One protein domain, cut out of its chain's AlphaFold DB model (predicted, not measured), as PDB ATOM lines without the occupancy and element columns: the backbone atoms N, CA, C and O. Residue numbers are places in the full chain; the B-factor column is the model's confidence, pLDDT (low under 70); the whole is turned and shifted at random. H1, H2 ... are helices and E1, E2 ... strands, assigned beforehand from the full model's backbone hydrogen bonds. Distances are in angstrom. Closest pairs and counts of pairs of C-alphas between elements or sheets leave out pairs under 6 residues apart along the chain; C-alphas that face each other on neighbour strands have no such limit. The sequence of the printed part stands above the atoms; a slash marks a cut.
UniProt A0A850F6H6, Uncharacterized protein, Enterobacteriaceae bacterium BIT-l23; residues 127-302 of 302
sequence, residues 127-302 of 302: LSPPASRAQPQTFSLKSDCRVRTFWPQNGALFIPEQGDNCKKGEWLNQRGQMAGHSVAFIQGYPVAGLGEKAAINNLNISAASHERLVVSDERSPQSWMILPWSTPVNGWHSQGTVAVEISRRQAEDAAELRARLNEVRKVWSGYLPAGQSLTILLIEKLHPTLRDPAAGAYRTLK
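What this domain is: This is residues 127 to 302 of the 302 residues of an uncharacterized protein of Enterobacteriaceae bacterium BIT-l23 (UniProt A0A850F6H6). A strongly twisted, branched sheet of ten strands, E3 to E12, runs through most of an elongated body, with the long helix H2 packed slantwise over E8, E10 and E11 towards one end. At the opposite end the small hairpin of E1 and E2 packs on E5, while the short H1 sits at the far tip beyond E10. The printed part has 176 residues, with twelve named strands and two named helices in the order E1 to E10, H1, H2, E11, E12; under half of the residues are in named elements. The class is mixed, helices and strands; the large sheet is mixed too, with E5 and E9, and E10 and E11, parallel and its other neighbour pairs antiparallel. The whole is compact, with a radius of gyration of the C-alphas of 16.7 A, and spans 54 by 34 by 27 A.

Where its parts are: E1, residues 137 to 140, begins at C-alpha 137 (161.971, 270.801, 334.226), and E2 is residues 146 to 149. E3 is residues 174 to 178, E4 181 to 186, E5 189 to 192, E6 203 to 208 and E7 212 to 217. E8, residues 223 to 230, is 22.0 A long; E9 is residues 235 to 237 and E10 241 to 245. H1 is residues 248 to 251. H2, residues 254 to 271, is 25.8 A long from C-alpha 254 (186.412, 232.310, 334.204), with a kink of 32 degrees near residue 265. E11 is residues 279 to 283, and E12, residues 299 to 301, ends at C-alpha 301 (174.050, 237.413, 334.799).

How they stand to each other: E8 has E7 on one side (N 213 and O 227, 2.9 A) and E9 and E10 on the other side (N 237 and O 228, 2.9 A; N 224 and O 243, 2.9 A). Within hydrogen-bond range too are N 206 and O 214 of E6 and E7, 2.8 A, N 192 and O 236 of E5 and E9, 2.8 A, N 184 and O 191 of E4 and E5, 2.8 A, and N 176 and O 183 of E3 and E4, 2.9 A. E3 E4 E5 and E6 E7 E8 E9 are meanders, each strand the antiparallel neighbour of the one before. E10, H1 H2, E11 is a strand-helix-strand unit, two parallel strands joined through helices, with a right-handed crossover. H2 is on the sheet at a height of 9.6 A. In H2, 12 of 14 O i to N i+4 pairs are within hydrogen-bond range. H1 only grazes the sheet.

The domain as a whole: The C-alphas farthest apart, of Lys 142 and Asp 253, are 54.0 A apart. The printed part has no cut. The links E2 to E3 and E11 to E12 are long. Residues 153 to 156, 160 to 165 and 168 have pLDDT under 70.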
ATOM      1  N   LEU A 127     169.756 248.112 317.596       89.00
ATOM      2  CA  LEU A 127     169.054 247.442 318.693       89.00
ATOM      3  C   LEU A 127     168.286 248.418 319.583       89.00
ATOM      4  O   LEU A 127     167.340 248.023 320.262       89.00
ATOM      5  N   SER A 128     168.692 249.687 319.607       93.38
ATOM      6  CA  SER A 128     168.050 250.703 320.425       93.38
ATOM      7  C   SER A 128     168.005 252.052 319.713       93.38
ATOM      8  O   SER A 128     169.036 252.511 319.224       93.38
ATOM      9  N   PRO A 129     166.841 252.728 319.679       95.00
ATOM     10  CA  PRO A 129     166.760 254.072 319.124       95.00
ATOM     11  C   PRO A 129     167.562 255.068 319.982       95.00
ATOM     12  O   PRO A 129     167.864 254.776 321.140       95.00
ATOM     13  N   PRO A 130     167.858 256.277 319.478       96.38
ATOM     14  CA  PRO A 130     168.446 257.343 320.285       96.38
ATOM     15  C   PRO A 130     167.605 257.674 321.531       96.38
ATOM     16  O   PRO A 130     166.372 257.640 321.487       96.38
ATOM     17  N   ALA A 131     168.267 258.031 322.634       95.75
ATOM     18  CA  ALA A 131     167.602 258.578 323.814       95.75
ATOM     19  C   ALA A 131     166.946 259.926 323.501       95.75
ATOM     20  O   ALA A 131     167.446 260.718 322.691       95.75
ATOM     21  N   SER A 132     165.846 260.213 324.198       94.50
ATOM     22  CA  SER A 132     165.202 261.517 324.125       94.50
ATOM     23  C   SER A 132     166.162 262.633 324.535       94.50
ATOM     24  O   SER A 132     166.843 262.554 325.558       94.50
ATOM     25  N   ARG A 133     166.164 263.717 323.754       92.25
ATOM     26  CA  ARG A 133     166.877 264.965 324.068       92.25
ATOM     27  C   ARG A 133     166.023 265.948 324.875       92.25
ATOM     28  O   ARG A 133     166.453 267.078 325.099       92.25
ATOM     29  N   ALA A 134     164.809 265.552 325.268       91.12
ATOM     30  CA  ALA A 134     163.962 266.368 326.125       91.12
ATOM     31  C   ALA A 134     164.688 266.649 327.446       91.12
ATOM     32  O   ALA A 134     165.288 265.749 328.033       91.12
ATOM     33  N   GLN A 135     164.640 267.898 327.900       89.12
ATOM     34  CA  GLN A 135     165.244 268.305 329.164       89.12
ATOM     35  C   GLN A 135     164.192 268.240 330.277       89.12
ATOM     36  O   GLN A 135     163.056 268.667 330.048       89.12
ATOM     37  N   PRO A 136     164.540 267.733 331.470       91.94
ATOM     38  CA  PRO A 136     163.642 267.782 332.615       91.94
ATOM     39  C   PRO A 136     163.414 269.234 333.049       91.94
ATOM     40  O   PRO A 136     164.311 270.078 332.953       91.94
ATOM     41  N   GLN A 137     162.230 269.518 333.587       92.12
ATOM     42  CA  GLN A 137     161.971 270.801 334.226       92.12
ATOM     43  C   GLN A 137     162.865 270.955 335.461       92.12
ATOM     44  O   GLN A 137     163.129 269.988 336.175       92.12
ATOM     45  N   THR A 138     163.334 272.179 335.707       92.75
ATOM     46  CA  THR A 138     164.112 272.527 336.902       92.75
ATOM     47  C   THR A 138     163.231 273.303 337.869       92.75
ATOM     48  O   THR A 138     162.577 274.265 337.472       92.75
ATOM     49  N   PHE A 139     163.249 272.908 339.138       87.94
ATOM     50  CA  PHE A 139     162.496 273.542 340.213       87.94
ATOM     51  C   PHE A 139     163.470 274.040 341.277       87.94
ATOM     52  O   PHE A 139     164.433 273.347 341.613       87.94
ATOM     53  N   SER A 140     163.212 275.237 341.801       87.88
ATOM     54  CA  SER A 140     163.966 275.794 342.927       87.88
ATOM     55  C   SER A 140     163.167 275.586 344.206       87.88
ATOM     56  O   SER A 140     161.975 275.891 344.252       87.88
ATOM     57  N   LEU A 141     163.819 275.043 345.225       84.94
ATOM     58  CA  LEU A 141     163.265 274.902 346.565       84.94
ATOM     59  C   LEU A 141     163.419 276.223 347.329       84.94
ATOM     60  O   LEU A 141     164.218 277.076 346.944       84.94
ATOM     61  N   LYS A 142     162.684 276.398 348.436       80.56
ATOM     62  CA  LYS A 142     162.791 277.616 349.267       80.56
ATOM     63  C   LYS A 142     164.200 277.845 349.826       80.56
ATOM     64  O   LYS A 142     164.564 278.974 350.125       80.56
ATOM     65  N   SER A 143     164.976 276.774 349.948       76.62
ATOM     66  CA  SER A 143     166.380 276.759 350.354       76.62
ATOM     67  C   SER A 143     167.364 277.183 349.256       76.62
ATOM     68  O   SER A 143     168.573 277.106 349.453       76.62
ATOM     69  N   ASP A 144     166.866 277.613 348.091       82.12
ATOM     70  CA  ASP A 144     167.623 277.901 346.866       82.12
ATOM     71  C   ASP A 144     168.347 276.688 346.250       82.12
ATOM     72  O   ASP A 144     169.151 276.836 345.324       82.12
ATOM     73  N   CYS A 145     168.062 275.473 346.714       88.44
ATOM     74  CA  CYS A 145     168.539 274.261 346.061       88.44
ATOM     75  C   CYS A 145     167.695 273.909 344.836       88.44
ATOM     76  O   CYS A 145     166.492 274.178 344.785       88.44
ATOM     77  N   ARG A 146     168.322 273.278 343.839       91.00
ATOM     78  CA  ARG A 146     167.660 272.889 342.590       91.00
ATOM     79  C   ARG A 146     167.382 271.395 342.529       91.00
ATOM     80  O   ARG A 146     168.234 270.572 342.864       91.00
ATOM     81  N   VAL A 147     166.211 271.051 342.012       91.38
ATOM     82  CA  VAL A 147     165.824 269.686 341.633       91.38
ATOM     83  C   VAL A 147     165.373 269.670 340.179       91.38
ATOM     84  O   VAL A 147     164.948 270.695 339.643       91.38
ATOM     85  N   ARG A 148     165.475 268.518 339.522       93.62
ATOM     86  CA  ARG A 148     165.062 268.352 338.127       93.62
ATOM     87  C   ARG A 148     164.374 267.020 337.903       93.62
ATOM     88  O   ARG A 148     164.887 265.972 338.284       93.62
ATOM     89  N   THR A 149     163.218 267.066 337.256       92.94
ATOM     90  CA  THR A 149     162.477 265.869 336.861       92.94
ATOM     91  C   THR A 149     161.512 266.172 335.718       92.94
ATOM     92  O   THR A 149     161.236 267.341 335.448       92.94
ATOM     93  N   PHE A 150     161.005 265.138 335.044       89.88
ATOM     94  CA  PHE A 150     159.918 265.290 334.080       89.88
ATOM     95  C   PHE A 150     158.583 265.368 334.811       89.88
ATOM     96  O   PHE A 150     158.139 264.412 335.445       89.88
ATOM     97  N   TRP A 151     157.953 266.532 334.734       83.06
ATOM     98  CA  TRP A 151     156.710 266.813 335.431       83.06
ATOM     99  C   TRP A 151     155.502 266.764 334.489       83.06
ATOM    100  O   TRP A 151     155.516 267.469 333.471       83.06
ATOM    101  N   PRO A 152     154.455 265.970 334.792       78.19
ATOM    102  CA  PRO A 152     153.227 265.983 334.009       78.19
ATOM    103  C   PRO A 152     152.446 267.285 334.237       78.19
ATOM    104  O   PRO A 152     152.421 267.833 335.336       78.19
ATOM    105  N   GLN A 153     151.752 267.757 333.199       68.94
ATOM    106  CA  GLN A 153     151.048 269.052 333.188       68.94
ATOM    107  C   GLN A 153     149.986 269.210 334.301       68.94
ATOM    108  O   GLN A 153     149.748 270.327 334.742       68.94
ATOM    109  N   ASN A 154     149.393 268.112 334.795       66.25
ATOM    110  CA  ASN A 154     148.265 268.126 335.742       66.25
ATOM    111  C   ASN A 154     148.579 267.482 337.112       66.25
ATOM    112  O   ASN A 154     147.675 266.982 337.778       66.25
ATOM    113  N   GLY A 155     149.849 267.427 337.528       65.75
ATOM    114  CA  GLY A 155     150.244 266.868 338.831       65.75
ATOM    115  C   GLY A 155     150.537 267.934 339.895       65.75
ATOM    116  O   GLY A 155     150.896 269.062 339.553       65.75
ATOM    117  N   ALA A 156     150.554 267.539 341.182       64.94
ATOM    118  CA  ALA A 156     151.202 268.293 342.277       64.94
ATOM    119  C   ALA A 156     152.507 267.619 342.776       64.94
ATOM    120  O   ALA A 156     152.497 266.438 343.125       64.94
ATOM    121  N   LEU A 157     153.633 268.351 342.775       72.75
ATOM    122  CA  LEU A 157     154.953 267.846 343.179       72.75
ATOM    123  C   LEU A 157     155.189 268.246 344.629       72.75
ATOM    124  O   LEU A 157     155.408 269.419 344.922       72.75
ATOM    125  N   PHE A 158     155.142 267.275 345.534       72.50
ATOM    126  CA  PHE A 158     155.461 267.513 346.934       72.50
ATOM    127  C   PHE A 158     156.868 267.017 347.244       72.50
ATOM    128  O   PHE A 158     157.141 265.828 347.081       72.50
ATOM    129  N   ILE A 159     157.727 267.927 347.704       74.38
ATOM    130  CA  ILE A 159     159.065 267.640 348.224       74.38
ATOM    131  C   ILE A 159     159.113 268.253 349.631       74.38
ATOM    132  O   ILE A 159     159.131 269.479 349.743       74.38
ATOM    133  N   PRO A 160     159.049 267.445 350.704       63.00
ATOM    134  CA  PRO A 160     159.079 267.967 352.061       63.00
ATOM    135  C   PRO A 160     160.449 268.561 352.393       63.00
ATOM    136  O   PRO A 160     161.483 268.004 352.026       63.00
ATOM    137  N   GLU A 161     160.436 269.676 353.123       61.59
ATOM    138  CA  GLU A 161     161.636 270.341 353.631       61.59
ATOM    139  C   GLU A 161     162.331 269.424 354.655       61.59
ATOM    140  O   GLU A 161     161.814 269.164 355.741       61.59
ATOM    141  N   GLN A 162     163.503 268.902 354.297       57.62
ATOM    142  CA  GLN A 162     164.447 268.271 355.218       57.62
ATOM    143  C   GLN A 162     165.807 268.921 354.977       57.62
ATOM    144  O   GLN A 162     166.183 269.086 353.817       57.62
ATOM    145  N   GLY A 163     166.483 269.315 356.066       60.75
ATOM    146  CA  GLY A 163     167.670 270.181 356.069       60.75
ATOM    147  C   GLY A 163     168.572 269.983 354.856       60.75
ATOM    148  O   GLY A 163     169.063 268.885 354.626       60.75
ATOM    149  N   ASP A 164     168.730 271.040 354.064       63.81
ATOM    150  CA  ASP A 164     169.268 270.956 352.713       63.81
ATOM    151  C   ASP A 164     170.785 270.727 352.695       63.81
ATOM    152  O   ASP A 164     171.577 271.638 352.934       63.81
ATOM    153  N   ASN A 165     171.218 269.516 352.338       67.62
ATOM    154  CA  ASN A 165     172.622 269.233 352.020       67.62
ATOM    155  C   ASN A 165     172.967 269.665 350.582       67.62
ATOM    156  O   ASN A 165     173.296 268.848 349.718       67.62
ATOM    157  N   CYS A 166     172.876 270.962 350.307       72.25
ATOM    158  CA  CYS A 166     173.307 271.586 349.056       72.25
ATOM    159  C   CYS A 166     173.715 273.033 349.324       72.25
ATOM    160  O   CYS A 166     173.154 273.705 350.187       72.25
ATOM    161  N   LYS A 167     174.704 273.535 348.578       72.06
ATOM    162  CA  LYS A 167     174.980 274.974 348.597       72.06
ATOM    163  C   LYS A 167     173.883 275.698 347.816       72.06
ATOM    164  O   LYS A 167     173.302 275.149 346.881       72.06
ATOM    165  N   LYS A 168     173.631 276.958 348.170       69.50
ATOM    166  CA  LYS A 168     172.697 277.839 347.458       69.50
ATOM    167  C   LYS A 168     172.965 277.820 345.945       69.50
ATOM    168  O   LYS A 168     174.081 278.095 345.510       69.50
ATOM    169  N   GLY A 169     171.945 277.496 345.151       72.38
ATOM    170  CA  GLY A 169     172.025 277.382 343.691       72.38
ATOM    171  C   GLY A 169     172.578 276.050 343.163       72.38
ATOM    172  O   GLY A 169     172.576 275.832 341.946       72.38
ATOM    173  N   GLU A 170     173.024 275.136 344.024       88.56
ATOM    174  CA  GLU A 170     173.484 273.806 343.621       88.56
ATOM    175  C   GLU A 170     172.338 272.795 343.525       88.56
ATOM    176  O   GLU A 170     171.194 273.038 343.919       88.56
ATOM    177  N   TRP A 171     172.650 271.650 342.925       92.44
ATOM    178  CA  TRP A 171     171.721 270.539 342.833       92.44
ATOM    179  C   TRP A 171     171.577 269.839 344.180       92.44
ATOM    180  O   TRP A 171     172.568 269.555 344.851       92.44
ATOM    181  N   LEU A 172     170.342 269.500 344.533       91.31
ATOM    182  CA  LEU A 172     170.038 268.737 345.734       91.31
ATOM    183  C   LEU A 172     170.711 267.355 345.688       91.31
ATOM    184  O   LEU A 172     170.554 266.625 344.705       91.31
ATOM    185  N   ASN A 173     171.432 266.987 346.750       90.81
ATOM    186  CA  ASN A 173     172.087 265.683 346.870       90.81
ATOM    187  C   ASN A 173     171.826 265.054 348.247       90.81
ATOM    188  O   ASN A 173     172.678 265.063 349.131       90.81
ATOM    189  N   GLN A 174     170.600 264.571 348.457       90.19
ATOM    190  CA  GLN A 174     170.155 264.018 349.738       90.19
ATOM    191  C   GLN A 174     168.952 263.092 349.580       90.19
ATOM    192  O   GLN A 174     168.359 262.995 348.510       90.19
ATOM    193  N   ARG A 175     168.552 262.426 350.663       90.75
ATOM    194  CA  ARG A 175     167.293 261.673 350.703       90.75
ATOM    195  C   ARG A 175     166.118 262.590 351.013       90.75
ATOM    196  O   ARG A 175     166.284 263.616 351.660       90.75
ATOM    197  N   GLY A 176     164.939 262.197 350.556       89.06
ATOM    198  CA  GLY A 176     163.701 262.908 350.818       89.06
ATOM    199  C   GLY A 176     162.492 262.104 350.365       89.06
ATOM    200  O   GLY A 176     162.559 260.888 350.177       89.06
ATOM    201  N   GLN A 177     161.377 262.799 350.185       88.19
ATOM    202  CA  GLN A 177     160.151 262.219 349.649       88.19
ATOM    203  C   GLN A 177     159.743 262.975 348.391       88.19
ATOM    204  O   GLN A 177     159.965 264.180 348.284       88.19
ATOM    205  N   MET A 178     159.128 262.271 347.451       86.31
ATOM    206  CA  MET A 178     158.562 262.877 346.258       86.31
ATOM    207  C   MET A 178     157.309 262.124 345.839       86.31
ATOM    208  O   MET A 178     157.342 260.906 345.691       86.31
ATOM    209  N   ALA A 179     156.193 262.845 345.697       80.38
ATOM    210  CA  ALA A 179     154.889 262.253 345.374       80.38
ATOM    211  C   ALA A 179     154.497 261.072 346.303       80.38
ATOM    212  O   ALA A 179     153.888 260.105 345.864       80.38
ATOM    213  N   GLY A 180     154.872 261.137 347.589       83.06
ATOM    214  CA  GLY A 180     154.596 260.082 348.578       83.06
ATOM    215  C   GLY A 180     155.568 258.894 348.564       83.06
ATOM    216  O   GLY A 180     155.365 257.940 349.311       83.06
ATOM    217  N   HIS A 181     156.622 258.944 347.745       87.69
ATOM    218  CA  HIS A 181     157.646 257.907 347.663       87.69
ATOM    219  C   HIS A 181     158.980 258.372 348.243       87.69
ATOM    220  O   HIS A 181     159.426 259.491 347.984       87.69
ATOM    221  N   SER A 182     159.660 257.475 348.965       90.75
ATOM    222  CA  SER A 182     161.036 257.698 349.413       90.75
ATOM    223  C   SER A 182     161.970 257.721 348.208       90.75
ATOM    224  O   SER A 182     162.003 256.774 347.415       90.75
ATOM    225  N   VAL A 183     162.729 258.805 348.072       93.38
ATOM    226  CA  VAL A 183     163.679 259.009 346.976       93.38
ATOM    227  C   VAL A 183     165.022 259.492 347.508       93.38
ATOM    228  O   VAL A 183     165.122 260.133 348.555       93.38
ATOM    229  N   ALA A 184     166.076 259.206 346.757       94.19
ATOM    230  CA  ALA A 184     167.347 259.899 346.848       94.19
ATOM    231  C   ALA A 184     167.457 260.879 345.681       94.19
ATOM    232  O   ALA A 184     167.354 260.482 344.524       94.19
ATOM    233  N   PHE A 185     167.688 262.149 345.977       93.94
ATOM    234  CA  PHE A 185     168.090 263.127 344.982       93.94
ATOM    235  C   PHE A 185     169.586 262.970 344.732       93.94
ATOM    236  O   PHE A 185     170.377 263.146 345.655       93.94
ATOM    237  N   ILE A 186     169.958 262.622 343.501       94.88
ATOM    238  CA  ILE A 186     171.349 262.503 343.049       94.88
ATOM    239  C   ILE A 186     171.576 263.592 342.011       94.88
ATOM    240  O   ILE A 186     170.999 263.541 340.922       94.88
ATOM    241  N   GLN A 187     172.370 264.610 342.348       94.12
ATOM    242  CA  GLN A 187     172.564 265.792 341.491       94.12
ATOM    243  C   GLN A 187     171.219 266.361 340.983       94.12
ATOM    244  O   GLN A 187     171.053 266.687 339.800       94.12
ATOM    245  N   GLY A 188     170.242 266.448 341.890       93.25
ATOM    246  CA  GLY A 188     168.906 266.986 341.651       93.25
ATOM    247  C   GLY A 188     167.923 266.023 340.987       93.25
ATOM    248  O   GLY A 188     166.749 266.373 340.897       93.25
ATOM    249  N   TYR A 189     168.354 264.840 340.539       95.56
ATOM    250  CA  TYR A 189     167.464 263.836 339.962       95.56
ATOM    251  C   TYR A 189     166.873 262.925 341.047       95.56
ATOM    252  O   TYR A 189     167.642 262.304 341.784       95.56
ATOM    253  N   PRO A 190     165.542 262.798 341.149       95.19
ATOM    254  CA  PRO A 190     164.902 261.891 342.093       95.19
ATOM    255  C   PRO A 190     165.048 260.431 341.648       95.19
ATOM    256  O   PRO A 190     164.616 260.049 340.557       95.19
ATOM    257  N   VAL A 191     165.631 259.612 342.521       96.62
ATOM    258  CA  VAL A 191     165.837 258.179 342.316       96.62
ATOM    259  C   VAL A 191     165.190 257.375 343.440       96.62
ATOM    260  O   VAL A 191     165.575 257.481 344.603       96.62
ATOM    261  N   ALA A 192     164.227 256.533 343.089       95.69
ATOM    262  CA  ALA A 192     163.600 255.565 343.984       95.69
ATOM    263  C   ALA A 192     164.282 254.185 343.903       95.69
ATOM    264  O   ALA A 192     165.075 253.907 343.000       95.69
ATOM    265  N   GLY A 193     163.951 253.296 344.843       95.00
ATOM    266  CA  GLY A 193     164.392 251.893 344.819       95.00
ATOM    267  C   GLY A 193     165.836 251.650 345.277       95.00
ATOM    268  O   GLY A 193     166.325 250.532 345.170       95.00
ATOM    269  N   LEU A 194     166.531 252.669 345.793       96.50
ATOM    270  CA  LEU A 194     167.840 252.499 346.433       96.50
ATOM    271  C   LEU A 194     167.676 252.100 347.902       96.50
ATOM    272  O   LEU A 194     166.804 252.625 348.596       96.50
ATOM    273  N   GLY A 195     168.560 251.234 348.401       94.94
ATOM    274  CA  GLY A 195     168.576 250.842 349.812       94.94
ATOM    275  C   GLY A 195     168.747 252.053 350.736       94.94
ATOM    276  O   GLY A 195     169.457 252.998 350.394       94.94
ATOM    277  N   GLU A 196     168.122 252.048 351.914       91.44
ATOM    278  CA  GLU A 196     168.079 253.208 352.829       91.44
ATOM    279  C   GLU A 196     169.462 253.693 353.283       91.44
ATOM    280  O   GLU A 196     169.687 254.890 353.452       91.44
ATOM    281  N   LYS A 197     170.413 252.766 353.429       91.06
ATOM    282  CA  LYS A 197     171.795 253.046 353.853       91.06
ATOM    283  C   LYS A 197     172.761 253.261 352.686       91.06
ATOM    284  O   LYS A 197     173.960 253.396 352.908       91.06
ATOM    285  N   ALA A 198     172.265 253.274 351.448       94.06
ATOM    286  CA  ALA A 198     173.115 253.448 350.279       94.06
ATOM    287  C   ALA A 198     173.829 254.810 350.316       94.06
ATOM    288  O   ALA A 198     173.194 255.841 350.563       94.06
ATOM    289  N   ALA A 199     175.137 254.800 350.048       93.69
ATOM    290  CA  ALA A 199     176.005 255.977 350.053       93.69
ATOM    291  C   ALA A 199     175.830 256.801 348.765       93.69
ATOM    292  O   ALA A 199     176.655 256.743 347.850       93.69
ATOM    293  N   ILE A 200     174.724 257.544 348.683       93.88
ATOM    294  CA  ILE A 200     174.322 258.295 347.479       93.88
ATOM    295  C   ILE A 200     175.314 259.397 347.081       93.88
ATOM    296  O   ILE A 200     175.388 259.742 345.911       93.88
ATOM    297  N   ASN A 201     176.134 259.880 348.018       92.69
ATOM    298  CA  ASN A 201     177.146 260.909 347.754       92.69
ATOM    299  C   ASN A 201     178.290 260.429 346.847       92.69
ATOM    300  O   ASN A 201     179.001 261.261 346.296       92.69
ATOM    301  N   ASN A 202     178.457 259.114 346.676       95.75
ATOM    302  CA  ASN A 202     179.463 258.548 345.771       95.75
ATOM    303  C   ASN A 202     178.923 258.357 344.342       95.75
ATOM    304  O   ASN A 202     179.667 257.937 343.457       95.75
ATOM    305  N   LEU A 203     177.626 258.604 344.119       97.00
ATOM    306  CA  LEU A 203     176.979 258.409 342.828       97.00
ATOM    307  C   LEU A 203     177.069 259.674 341.975       97.00
ATOM    308  O   LEU A 203     176.748 260.772 342.426       97.00
ATOM    309  N   ASN A 204     177.428 259.493 340.708       96.75
ATOM    310  CA  ASN A 204     177.488 260.550 339.703       96.75
ATOM    311  C   ASN A 204     176.598 260.208 338.506       96.75
ATOM    312  O   ASN A 204     176.503 259.046 338.107       96.75
ATOM    313  N   ILE A 205     175.968 261.214 337.896       96.75
ATOM    314  CA  ILE A 205     175.173 261.022 336.681       96.75
ATOM    315  C   ILE A 205     176.093 261.097 335.462       96.75
ATOM    316  O   ILE A 205     176.601 262.161 335.117       96.75
ATOM    317  N   SER A 206     176.287 259.962 334.792       96.31
ATOM    318  CA  SER A 206     177.060 259.870 333.546       96.31
ATOM    319  C   SER A 206     176.238 260.281 332.321       96.31
ATOM    320  O   SER A 206     176.766 260.862 331.378       96.31
ATOM    321  N   ALA A 207     174.941 259.963 332.316       96.00
ATOM    322  CA  ALA A 207     174.010 260.357 331.262       96.00
ATOM    323  C   ALA A 207     172.578 260.405 331.802       96.00
ATOM    324  O   ALA A 207     172.226 259.652 332.713       96.00
ATOM    325  N   ALA A 208     171.744 261.260 331.217       95.62
ATOM    326  CA  ALA A 208     170.351 261.422 331.607       95.62
ATOM    327  C   ALA A 208     169.460 261.655 330.385       95.62
ATOM    328  O   ALA A 208     169.797 262.454 329.513       95.62
ATOM    329  N   SER A 209     168.311 260.987 330.353       95.06
ATOM    330  CA  SER A 209     167.228 261.225 329.402       95.06
ATOM    331  C   SER A 209     165.877 260.974 330.069       95.06
ATOM    332  O   SER A 209     165.813 260.487 331.200       95.06
ATOM    333  N   HIS A 210     164.782 261.274 329.368       92.69
ATOM    334  CA  HIS A 210     163.441 260.960 329.868       92.69
ATOM    335  C   HIS A 210     163.242 259.465 330.119       92.69
ATOM    336  O   HIS A 210     162.502 259.099 331.015       92.69
ATOM    337  N   GLU A 211     163.911 258.594 329.373       95.31
ATOM    338  CA  GLU A 211     163.734 257.153 329.514       95.31
ATOM    339  C   GLU A 211     164.567 256.553 330.647       95.31
ATOM    340  O   GLU A 211     164.175 255.522 331.198       95.31
ATOM    341  N   ARG A 212     165.713 257.158 330.996       96.56
ATOM    342  CA  ARG A 212     166.619 256.600 332.010       96.56
ATOM    343  C   ARG A 212     167.702 257.562 332.517       96.56
ATOM    344  O   ARG A 212     168.066 258.524 331.843       96.56
ATOM    345  N   LEU A 213     168.306 257.212 333.651       97.88
ATOM    346  CA  LEU A 213     169.622 257.697 334.070       97.88
ATOM    347  C   LEU A 213     170.663 256.590 333.930       97.88
ATOM    348  O   LEU A 213     170.365 255.403 334.082       97.88
ATOM    349  N   VAL A 214     171.899 257.005 333.685       98.19
ATOM    350  CA  VAL A 214     173.091 256.167 333.790       98.19
ATOM    351  C   VAL A 214     173.946 256.725 334.911       98.19
ATOM    352  O   VAL A 214     174.374 257.880 334.850       98.19
ATOM    353  N   VAL A 215     174.176 255.910 335.934       98.19
ATOM    354  CA  VAL A 215     174.845 256.320 337.169       98.19
ATOM    355  C   VAL A 215     176.161 255.574 337.320       98.19
ATOM    356  O   VAL A 215     176.212 254.365 337.110       98.19
ATOM    357  N   SER A 216     177.213 256.288 337.702       98.25
ATOM    358  CA  SER A 216     178.550 255.753 337.964       98.25
ATOM    359  C   SER A 216     178.949 255.930 339.426       98.25
ATOM    360  O   SER A 216     178.501 256.864 340.089       98.25
ATOM    361  N   ASP A 217     179.855 255.073 339.888       97.94
ATOM    362  CA  ASP A 217     180.591 255.206 341.144       97.94
ATOM    363  C   ASP A 217     182.077 254.999 340.830       97.94
ATOM    364  O   ASP A 217     182.445 254.005 340.199       97.94
ATOM    365  N   GLU A 218     182.932 255.930 341.247       96.81
ATOM    366  CA  GLU A 218     184.371 255.901 340.947       96.81
ATOM    367  C   GLU A 218     185.078 254.662 341.510       96.81
ATOM    368  O   GLU A 218     186.108 254.242 340.987       96.81
ATOM    369  N   ARG A 219     184.503 254.023 342.538       97.38
ATOM    370  CA  ARG A 219     185.022 252.780 343.124       97.38
ATOM    371  C   ARG A 219     184.820 251.565 342.217       97.38
ATOM    372  O   ARG A 219     185.430 250.531 342.465       97.38
ATOM    373  N   SER A 220     183.961 251.666 341.201       97.56
ATOM    374  CA  SER A 220     183.706 250.613 340.215       97.56
ATOM    375  C   SER A 220     183.750 251.197 338.796       97.56
ATOM    376  O   SER A 220     182.708 251.328 338.140       97.56
ATOM    377  N   PRO A 221     184.946 251.567 338.296       96.69
ATOM    378  CA  PRO A 221     185.094 252.098 336.947       96.69
ATOM    379  C   PRO A 221     184.616 251.083 335.900       96.69
ATOM    380  O   PRO A 221     184.564 249.874 336.149       96.69
ATOM    381  N   GLN A 222     184.253 251.581 334.714       97.50
ATOM    382  CA  GLN A 222     183.733 250.751 333.618       97.50
ATOM    383  C   GLN A 222     182.493 249.926 334.012       97.50
ATOM    384  O   GLN A 222     182.260 248.820 333.516       97.50
ATOM    385  N   SER A 223     181.704 250.434 334.956       98.44
ATOM    386  CA  SER A 223     180.407 249.868 335.290       98.44
ATOM    387  C   SER A 223     179.430 250.965 335.670       98.44
ATOM    388  O   SER A 223     179.823 251.982 336.242       98.44
ATOM    389  N   TRP A 224     178.160 250.760 335.337       98.69
ATOM    390  CA  TRP A 224     177.130 251.775 335.503       98.69
ATOM    391  C   TRP A 224     175.799 251.145 335.873       98.69
ATOM    392  O   TRP A 224     175.368 250.182 335.242       98.69
ATOM    393  N   MET A 225     175.112 251.723 336.851       98.50
ATOM    394  CA  MET A 225     173.729 251.370 337.142       98.50
ATOM    395  C   MET A 225     172.797 252.090 336.167       98.50
ATOM    396  O   MET A 225     172.893 253.303 335.971       98.50
ATOM    397  N   ILE A 226     171.891 251.330 335.557       98.44
ATOM    398  CA  ILE A 226     170.882 251.847 334.635       98.44
ATOM    399  C   ILE A 226     169.578 251.982 335.412       98.44
ATOM    400  O   ILE A 226     169.066 251.001 335.953       98.44
ATOM    401  N   LEU A 227     169.046 253.199 335.463       98.06
ATOM    402  CA  LEU A 227     167.829 253.523 336.200       98.06
ATOM    403  C   LEU A 227     166.739 253.918 335.204       98.06
ATOM    404  O   LEU A 227     166.786 255.038 334.698       98.06
ATOM    405  N   PRO A 228     165.776 253.043 334.879       97.25
ATOM    406  CA  PRO A 228     164.645 253.408 334.035       97.25
ATOM    407  C   PRO A 228     163.777 254.491 334.678       97.25
ATOM    408  O   PRO A 228     163.666 254.572 335.905       97.25
ATOM    409  N   TRP A 229     163.136 255.309 333.850       95.38
ATOM    410  CA  TRP A 229     162.082 256.211 334.302       95.38
ATOM    411  C   TRP A 229     160.876 255.433 334.824       95.38
ATOM    412  O   TRP A 229     160.508 254.379 334.306       95.38
ATOM    413  N   SER A 230     160.255 255.978 335.860       92.88
ATOM    414  CA  SER A 230     159.138 255.392 336.574       92.88
ATOM    415  C   SER A 230     158.110 256.483 336.855       92.88
ATOM    416  O   SER A 230     158.334 257.405 337.644       92.88
ATOM    417  N   THR A 231     156.962 256.375 336.187       90.25
ATOM    418  CA  THR A 231     155.860 257.332 336.328       90.25
ATOM    419  C   THR A 231     155.267 257.382 337.740       90.25
ATOM    420  O   THR A 231     154.990 258.498 338.174       90.25
ATOM    421  N   PRO A 232     155.131 256.277 338.516       87.94
ATOM    422  CA  PRO A 232     154.615 256.355 339.887       87.94
ATOM    423  C   PRO A 232     155.416 257.294 340.789       87.94
ATOM    424  O   PRO A 232     154.847 258.016 341.597       87.94
ATOM    425  N   VAL A 233     156.739 257.323 340.614       87.69
ATOM    426  CA  VAL A 233     157.623 258.174 341.415       87.69
ATOM    427  C   VAL A 233     157.969 259.479 340.712       87.69
ATOM    428  O   VAL A 233     158.783 260.204 341.255       87.69
ATOM    429  N   ASN A 234     157.413 259.780 339.527       89.69
ATOM    430  CA  ASN A 234     157.802 260.915 338.667       89.69
ATOM    431  C   ASN A 234     159.324 261.136 338.636       89.69
ATOM    432  O   ASN A 234     159.814 262.250 338.834       89.69
ATOM    433  N   GLY A 235     160.070 260.047 338.468       93.69
ATOM    434  CA  GLY A 235     161.515 260.005 338.636       93.69
ATOM    435  C   GLY A 235     162.090 258.707 338.094       93.69
ATOM    436  O   GLY A 235     161.413 257.949 337.403       93.69
ATOM    437  N   TRP A 236     163.342 258.421 338.424       96.94
ATOM    438  CA  TRP A 236     164.004 257.193 337.992       96.94
ATOM    439  C   TRP A 236     163.997 256.151 339.102       96.94
ATOM    440  O   TRP A 236     163.919 256.482 340.282       96.94
ATOM    441  N   HIS A 237     164.046 254.876 338.738       96.38
ATOM    442  CA  HIS A 237     163.892 253.787 339.693       96.38
ATOM    443  C   HIS A 237     164.994 252.747 339.527       96.38
ATOM    444  O   HIS A 237     165.208 252.219 338.437       96.38
ATOM    445  N   SER A 238     165.670 252.408 340.624       96.25
ATOM    446  CA  SER A 238     166.645 251.322 340.623       96.25
ATOM    447  C   SER A 238     165.960 249.964 340.663       96.25
ATOM    448  O   SER A 238     165.148 249.676 341.538       96.25
ATOM    449  N   GLN A 239     166.313 249.108 339.709       93.81
ATOM    450  CA  GLN A 239     165.938 247.690 339.703       93.81
ATOM    451  C   GLN A 239     167.152 246.777 339.927       93.81
ATOM    452  O   GLN A 239     167.024 245.556 339.895       93.81
ATOM    453  N   GLY A 240     168.331 247.363 340.166       95.88
ATOM    454  CA  GLY A 240     169.589 246.634 340.305       95.88
ATOM    455  C   GLY A 240     170.224 246.178 338.993       95.88
ATOM    456  O   GLY A 240     171.075 245.292 339.015       95.88
ATOM    457  N   THR A 241     169.857 246.781 337.862       98.44
ATOM    458  CA  THR A 241     170.513 246.522 336.574       98.44
ATOM    459  C   THR A 241     171.812 247.316 336.463       98.44
ATOM    460  O   THR A 241     171.799 248.547 336.514       98.44
ATOM    461  N   VAL A 242     172.929 246.615 336.282       98.62
ATOM    462  CA  VAL A 242     174.266 247.202 336.141       98.62
ATOM    463  C   VAL A 242     174.907 246.720 334.848       98.62
ATOM    464  O   VAL A 242     175.055 245.522 334.628       98.62
ATOM    465  N   ALA A 243     175.319 247.656 334.003       98.56
ATOM    466  CA  ALA A 243     176.156 247.371 332.851       98.56
ATOM    467  C   ALA A 243     177.628 247.317 333.274       98.56
ATOM    468  O   ALA A 243     178.086 248.175 334.027       98.56
ATOM    469  N   VAL A 244     178.364 246.320 332.792       98.62
ATOM    470  CA  VAL A 244     179.790 246.113 333.068       98.62
ATOM    471  C   VAL A 244     180.516 245.986 331.743       98.62
ATOM    472  O   VAL A 244     180.262 245.059 330.975       98.62
ATOM    473  N   GLU A 245     181.426 246.918 331.490       97.81
ATOM    474  CA  GLU A 245     182.249 246.904 330.288       97.81
ATOM    475  C   GLU A 245     183.430 245.949 330.458       97.81
ATOM    476  O   GLU A 245     184.316 246.157 331.293       97.81
ATOM    477  N   ILE A 246     183.400 244.866 329.692       94.88
ATOM    478  CA  ILE A 246     184.416 243.817 329.627       94.88
ATOM    479  C   ILE A 246     184.323 243.184 328.239       94.88
ATOM    480  O   ILE A 246     183.223 242.979 327.733       94.88
ATOM    481  N   SER A 247     185.459 242.889 327.608       90.06
ATOM    482  CA  SER A 247     185.424 242.283 326.274       90.06
ATOM    483  C   SER A 247     184.957 240.829 326.325       90.06
ATOM    484  O   SER A 247     185.193 240.120 327.311       90.06
ATOM    485  N   ARG A 248     184.362 240.331 325.232       86.75
ATOM    486  CA  ARG A 248     183.996 238.906 325.095       86.75
ATOM    487  C   ARG A 248     185.174 237.983 325.386       86.75
ATOM    488  O   ARG A 248     185.011 237.034 326.142       86.75
ATOM    489  N   ARG A 249     186.364 238.325 324.875       81.69
ATOM    490  CA  ARG A 249     187.604 237.564 325.093       81.69
ATOM    491  C   ARG A 249     187.973 237.474 326.574       81.69
ATOM    492  O   ARG A 249     188.290 236.391 327.047       81.69
ATOM    493  N   GLN A 250     187.911 238.583 327.309       79.06
ATOM    494  CA  GLN A 250     188.177 238.575 328.756       79.06
ATOM    495  C   GLN A 250     187.101 237.802 329.522       79.06
ATOM    496  O   GLN A 250     187.394 237.083 330.470       79.06
ATOM    497  N   ALA A 251     185.842 237.899 329.091       85.50
ATOM    498  CA  ALA A 251     184.741 237.170 329.709       85.50
ATOM    499  C   ALA A 251     184.782 235.646 329.461       85.50
ATOM    500  O   ALA A 251     184.017 234.915 330.098       85.50
ATOM    501  N   GLU A 252     185.645 235.155 328.564       79.62
ATOM    502  CA  GLU A 252     185.916 233.723 328.405       79.62
ATOM    503  C   GLU A 252     186.850 233.158 329.480       79.62
ATOM    504  O   GLU A 252     186.800 231.952 329.745       79.62
ATOM    505  N   ASP A 253     187.680 233.997 330.106       83.00
ATOM    506  CA  ASP A 253     188.472 233.604 331.265       83.00
ATOM    507  C   ASP A 253     187.579 233.637 332.512       83.00
ATOM    508  O   ASP A 253     187.134 234.683 332.990       83.00
ATOM    509  N   ALA A 254     187.294 232.453 333.055       81.94
ATOM    510  CA  ALA A 254     186.412 232.310 334.204       81.94
ATOM    511  C   ALA A 254     186.964 232.979 335.476       81.94
ATOM    512  O   ALA A 254     186.172 233.441 336.304       81.94
ATOM    513  N   ALA A 255     188.287 233.025 335.652       87.50
ATOM    514  CA  ALA A 255     188.916 233.653 336.806       87.50
ATOM    515  C   ALA A 255     188.877 235.181 336.678       87.50
ATOM    516  O   ALA A 255     188.463 235.850 337.629       87.50
ATOM    517  N   GLU A 256     189.215 235.719 335.502       89.00
ATOM    518  CA  GLU A 256     189.149 237.161 335.222       89.00
ATOM    519  C   GLU A 256     187.708 237.678 335.328       89.00
ATOM    520  O   GLU A 256     187.437 238.643 336.051       89.00
ATOM    521  N   LEU A 257     186.751 236.979 334.706       92.38
ATOM    522  CA  LEU A 257     185.335 237.326 334.792       92.38
ATOM    523  C   LEU A 257     184.844 237.293 336.242       92.38
ATOM    524  O   LEU A 257     184.166 238.217 336.691       92.38
ATOM    525  N   ARG A 258     185.187 236.250 337.009       93.88
ATOM    526  CA  ARG A 258     184.779 236.145 338.417       93.88
ATOM    527  C   ARG A 258     185.363 237.276 339.258       93.88
ATOM    528  O   ARG A 258     184.629 237.847 340.065       93.88
ATOM    529  N   ALA A 259     186.639 237.608 339.072       95.50
ATOM    530  CA  ALA A 259     187.282 238.716 339.770       95.50
ATOM    531  C   ALA A 259     186.576 240.045 339.460       95.50
ATOM    532  O   ALA A 259     186.166 240.750 340.384       95.50
ATOM    533  N   ARG A 260     186.320 240.333 338.176       96.81
ATOM    534  CA  ARG A 260     185.612 241.550 337.759       96.81
ATOM    535  C   ARG A 260     184.206 241.636 338.349       96.81
ATOM    536  O   ARG A 260     183.821 242.680 338.870       96.81
ATOM    537  N   LEU A 261     183.439 240.547 338.302       97.44
ATOM    538  CA  LEU A 261     182.084 240.514 338.859       97.44
ATOM    539  C   LEU A 261     182.077 240.687 340.380       97.44
ATOM    540  O   LEU A 261     181.146 241.287 340.912       97.44
ATOM    541  N   ASN A 262     183.085 240.175 341.088       97.31
ATOM    542  CA  ASN A 262     183.192 240.351 342.534       97.31
ATOM    543  C   ASN A 262     183.436 241.818 342.912       97.31
ATOM    544  O   ASN A 262     182.749 242.317 343.802       97.31
ATOM    545  N   GLU A 263     184.338 242.516 342.215       97.06
ATOM    546  CA  GLU A 263     184.572 243.954 342.430       97.06
ATOM    547  C   GLU A 263     183.307 244.780 342.148       97.06
ATOM    548  O   GLU A 263     182.875 245.576 342.984       97.06
ATOM    549  N   VAL A 264     182.626 244.506 341.030       98.00
ATOM    550  CA  VAL A 264     181.354 245.165 340.681       98.00
ATOM    551  C   VAL A 264     180.294 244.915 341.757       98.00
ATOM    552  O   VAL A 264     179.655 245.854 342.233       98.00
ATOM    553  N   ARG A 265     180.102 243.661 342.188       97.19
ATOM    554  CA  ARG A 265     179.108 243.328 343.223       97.19
ATOM    555  C   ARG A 265     179.437 243.983 344.561       97.19
ATOM    556  O   ARG A 265     178.508 244.412 345.243       97.19
ATOM    557  N   LYS A 266     180.717 244.087 344.925       96.25
ATOM    558  CA  LYS A 266     181.167 244.717 346.174       96.25
ATOM    559  C   LYS A 266     180.735 246.182 346.264       96.25
ATOM    560  O   LYS A 266     180.370 246.632 347.347       96.25
ATOM    561  N   VAL A 267     180.731 246.901 345.142       97.44
ATOM    562  CA  VAL A 267     180.280 248.298 345.083       97.44
ATOM    563  C   VAL A 267     178.764 248.380 344.925       97.44
ATOM    564  O   VAL A 267     178.083 248.971 345.763       97.44
ATOM    565  N   TRP A 268     178.210 247.753 343.886       97.94
ATOM    566  CA  TRP A 268     176.821 247.989 343.492       97.94
ATOM    567  C   TRP A 268     175.777 247.339 344.404       97.94
ATOM    568  O   TRP A 268     174.676 247.873 344.527       97.94
ATOM    569  N   SER A 269     176.105 246.245 345.103       95.75
ATOM    570  CA  SER A 269     175.142 245.601 346.014       95.75
ATOM    571  C   SER A 269     174.795 246.498 347.204       95.75
ATOM    572  O   SER A 269     173.680 246.434 347.709       95.75
ATOM    573  N   GLY A 270     175.712 247.382 347.622       95.75
ATOM    574  CA  GLY A 270     175.468 248.336 348.710       95.75
ATOM    575  C   GLY A 270     174.432 249.416 348.376       95.75
ATOM    576  O   GLY A 270     173.979 250.130 349.270       95.75
ATOM    577  N   TYR A 271     174.046 249.532 347.102       97.12
ATOM    578  CA  TYR A 271     173.006 250.447 346.641       97.12
ATOM    579  C   TYR A 271     171.613 249.823 346.611       97.12
ATOM    580  O   TYR A 271     170.629 250.556 346.498       97.12
ATOM    581  N   LEU A 272     171.512 248.498 346.725       95.88
ATOM    582  CA  LEU A 272     170.240 247.795 346.658       95.88
ATOM    583  C   LEU A 272     169.582 247.661 348.039       95.88
ATOM    584  O   LEU A 272     170.269 247.583 349.061       95.88
ATOM    585  N   PRO A 273     168.243 247.616 348.092       94.62
ATOM    586  CA  PRO A 273     167.504 247.141 349.251       94.62
ATOM    587  C   PRO A 273     167.919 245.723 349.665       94.62
ATOM    588  O   PRO A 273     168.366 244.912 348.851       94.62
ATOM    589  N   ALA A 274     167.724 245.402 350.945       90.62
ATOM    590  CA  ALA A 274     167.999 244.067 351.461       90.62
ATOM    591  C   ALA A 274     167.175 243.002 350.712       90.62
ATOM    592  O   ALA A 274     165.972 243.161 350.517       90.62
ATOM    593  N   GLY A 275     167.831 241.912 350.308       86.50
ATOM    594  CA  GLY A 275     167.195 240.802 349.590       86.50
ATOM    595  C   GLY A 275     167.059 240.989 348.074       86.50
ATOM    596  O   GLY A 275     166.661 240.043 347.399       86.50
ATOM    597  N   GLN A 276     167.420 242.150 347.518       90.88
ATOM    598  CA  GLN A 276     167.430 242.361 346.069       90.88
ATOM    599  C   GLN A 276     168.791 241.980 345.466       90.88
ATOM    600  O   GLN A 276     169.842 242.323 346.009       90.88
ATOM    601  N   SER A 277     168.775 241.269 344.336       91.06
ATOM    602  CA  SER A 277     169.986 240.872 343.611       91.06
ATOM    603  C   SER A 277     170.296 241.814 342.447       91.06
ATOM    604  O   SER A 277     169.416 242.472 341.890       91.06
ATOM    605  N   LEU A 278     171.574 241.869 342.072       96.06
ATOM    606  CA  LEU A 278     172.023 242.591 340.887       96.06
ATOM    607  C   LEU A 278     171.708 241.786 339.625       96.06
ATOM    608  O   LEU A 278     171.965 240.587 339.567       96.06
ATOM    609  N   THR A 279     171.244 242.469 338.585       97.81
ATOM    610  CA  THR A 279     171.258 241.947 337.215       97.81
ATOM    611  C   THR A 279     172.409 242.609 336.473       97.81
ATOM    612  O   THR A 279     172.402 243.818 336.262       97.81
ATOM    613  N   ILE A 280     173.418 241.833 336.093       98.25
ATOM    614  CA  ILE A 280     174.626 242.328 335.434       98.25
ATOM    615  C   ILE A 280     174.537 242.078 333.928       98.25
ATOM    616  O   ILE A 280     174.342 240.943 333.496       98.25
ATOM    617  N   LEU A 281     174.720 243.133 333.138       97.94
ATOM    618  CA  LEU A 281     174.801 243.097 331.679       97.94
ATOM    619  C   LEU A 281     176.264 243.261 331.261       97.94
ATOM    620  O   LEU A 281     176.864 244.296 331.543       97.94
ATOM    621  N   LEU A 282     176.845 242.261 330.598       97.25
ATOM    622  CA  LEU A 282     178.190 242.379 330.030       97.25
ATOM    623  C   LEU A 282     178.108 243.038 328.657       97.25
ATOM    624  O   LEU A 282     177.384 242.557 327.781       97.25
ATOM    625  N   ILE A 283     178.848 244.127 328.488       96.25
ATOM    626  CA  ILE A 283     178.861 244.959 327.282       96.25
ATOM    627  C   ILE A 283     180.300 245.175 326.813       96.25
ATOM    628  O   ILE A 283     181.213 245.250 327.627       96.25
ATOM    629  N   GLU A 284     180.501 245.314 325.503       92.25
ATOM    630  CA  GLU A 284     181.801 245.729 324.946       92.25
ATOM    631  C   GLU A 284     182.064 247.221 325.188       92.25
ATOM    632  O   GLU A 284     183.207 247.644 325.335       92.25
ATOM    633  N   LYS A 285     180.996 248.029 325.206       94.69
ATOM    634  CA  LYS A 285     181.055 249.475 325.403       94.69
ATOM    635  C   LYS A 285     179.704 250.021 325.844       94.69
ATOM    636  O   LYS A 285     178.662 249.520 325.424       94.69
ATOM    637  N   LEU A 286     179.714 251.066 326.670       97.31
ATOM    638  CA  LEU A 286     178.502 251.801 327.034       97.31
ATOM    639  C   LEU A 286     178.102 252.805 325.934       97.31
ATOM    640  O   LEU A 286     178.930 253.577 325.448       97.31
ATOM    641  N   HIS A 287     176.809 252.863 325.610       96.94
ATOM    642  CA  HIS A 287     176.235 253.767 324.609       96.94
ATOM    643  C   HIS A 287     175.288 254.807 325.243       96.94
ATOM    644  O   HIS A 287     174.064 254.696 325.134       96.94
ATOM    645  N   PRO A 288     175.809 255.858 325.908       95.31
ATOM    646  CA  PRO A 288     174.993 256.785 326.700       95.31
ATOM    647  C   PRO A 288     173.934 257.552 325.892       95.31
ATOM    648  O   PRO A 288     172.960 258.025 326.475       95.31
ATOM    649  N   THR A 289     174.092 257.647 324.570       95.38
ATOM    650  CA  THR A 289     173.204 258.367 323.646       95.38
ATOM    651  C   THR A 289     172.006 257.555 323.141       95.38
ATOM    652  O   THR A 289     171.108 258.138 322.536       95.38
ATOM    653  N   LEU A 290     171.964 256.234 323.357       96.06
ATOM    654  CA  LEU A 290     170.850 255.357 322.943       96.06
ATOM    655  C   LEU A 290     169.742 255.316 323.994       96.06
ATOM    656  O   LEU A 290     169.967 255.821 325.075       96.06
ATOM    657  N   ARG A 291     168.572 254.707 323.762       96.25
ATOM    658  CA  ARG A 291     167.489 254.516 324.761       96.25
ATOM    659  C   ARG A 291     167.685 253.296 325.667       96.25
ATOM    660  O   ARG A 291     167.257 253.316 326.823       96.25
ATOM    661  N   ASP A 292     168.504 252.348 325.242       96.44
ATOM    662  CA  ASP A 292     169.164 251.339 326.075       96.44
ATOM    663  C   ASP A 292     170.691 251.541 325.968       96.44
ATOM    664  O   ASP A 292     171.229 251.413 324.869       96.44
ATOM    665  N   PRO A 293     171.412 251.908 327.051       96.88
ATOM    666  CA  PRO A 293     172.838 252.207 326.959       96.88
ATOM    667  C   PRO A 293     173.680 250.936 326.930       96.88
ATOM    668  O   PRO A 293     174.869 251.004 326.628       96.88
ATOM    669  N   ALA A 294     173.070 249.806 327.286       96.69
ATOM    670  CA  ALA A 294     173.648 248.482 327.248       96.69
ATOM    671  C   ALA A 294     173.148 247.698 326.027       96.69
ATOM    672  O   ALA A 294     173.302 246.479 325.982       96.69
ATOM    673  N   ALA A 295     172.575 248.378 325.024       93.06
ATOM    674  CA  ALA A 295     172.258 247.767 323.744       93.06
ATOM    675  C   ALA A 295     173.507 247.067 323.183       93.06
ATOM    676  O   ALA A 295     174.593 247.646 323.143       93.06
ATOM    677  N   GLY A 296     173.359 245.803 322.786       86.06
ATOM    678  CA  GLY A 296     174.495 244.953 322.414       86.06
ATOM    679  C   GLY A 296     175.133 244.195 323.585       86.06
ATOM    680  O   GLY A 296     176.163 243.547 323.386       86.06
ATOM    681  N   ALA A 297     174.530 244.223 324.782       92.69
ATOM    682  CA  ALA A 297     174.892 243.327 325.872       92.69
ATOM    683  C   ALA A 297     174.864 241.876 325.393       92.69
ATOM    684  O   ALA A 297     173.871 241.391 324.852       92.69
ATOM    685  N   TYR A 298     175.979 241.184 325.588       87.00
ATOM    686  CA  TYR A 298     176.186 239.854 325.026       87.00
ATOM    687  C   TYR A 298     175.995 238.735 326.041       87.00
ATOM    688  O   TYR A 298     175.980 237.559 325.681       87.00
ATOM    689  N   ARG A 299     175.866 239.094 327.320       89.62
ATOM    690  CA  ARG A 299     175.577 238.158 328.400       89.62
ATOM    691  C   ARG A 299     174.873 238.870 329.543       89.62
ATOM    692  O   ARG A 299     175.302 239.940 329.965       89.62
ATOM    693  N   THR A 300     173.857 238.215 330.088       93.31
ATOM    694  CA  THR A 300     173.151 238.657 331.293       93.31
ATOM    695  C   THR A 300     173.403 237.666 332.419       93.31
ATOM    696  O   THR A 300     173.287 236.456 332.227       93.31
ATOM    697  N   LEU A 301     173.758 238.179 333.592       91.56
ATOM    698  CA  LEU A 301     174.050 237.413 334.799       91.56
ATOM    699  C   LEU A 301     173.154 237.907 335.936       91.56
ATOM    700  O   LEU A 301     172.888 239.103 336.035       91.56
ATOM    701  N   LYS A 302     172.697 236.991 336.786       86.94
ATOM    702  CA  LYS A 302     171.900 237.291 337.981       86.94
ATOM    703  C   LYS A 302     172.650 236.880 339.246       86.94
ATOM    704  O   LYS A 302     173.658 236.142 339.116       86.94
TER     705      LYS A 302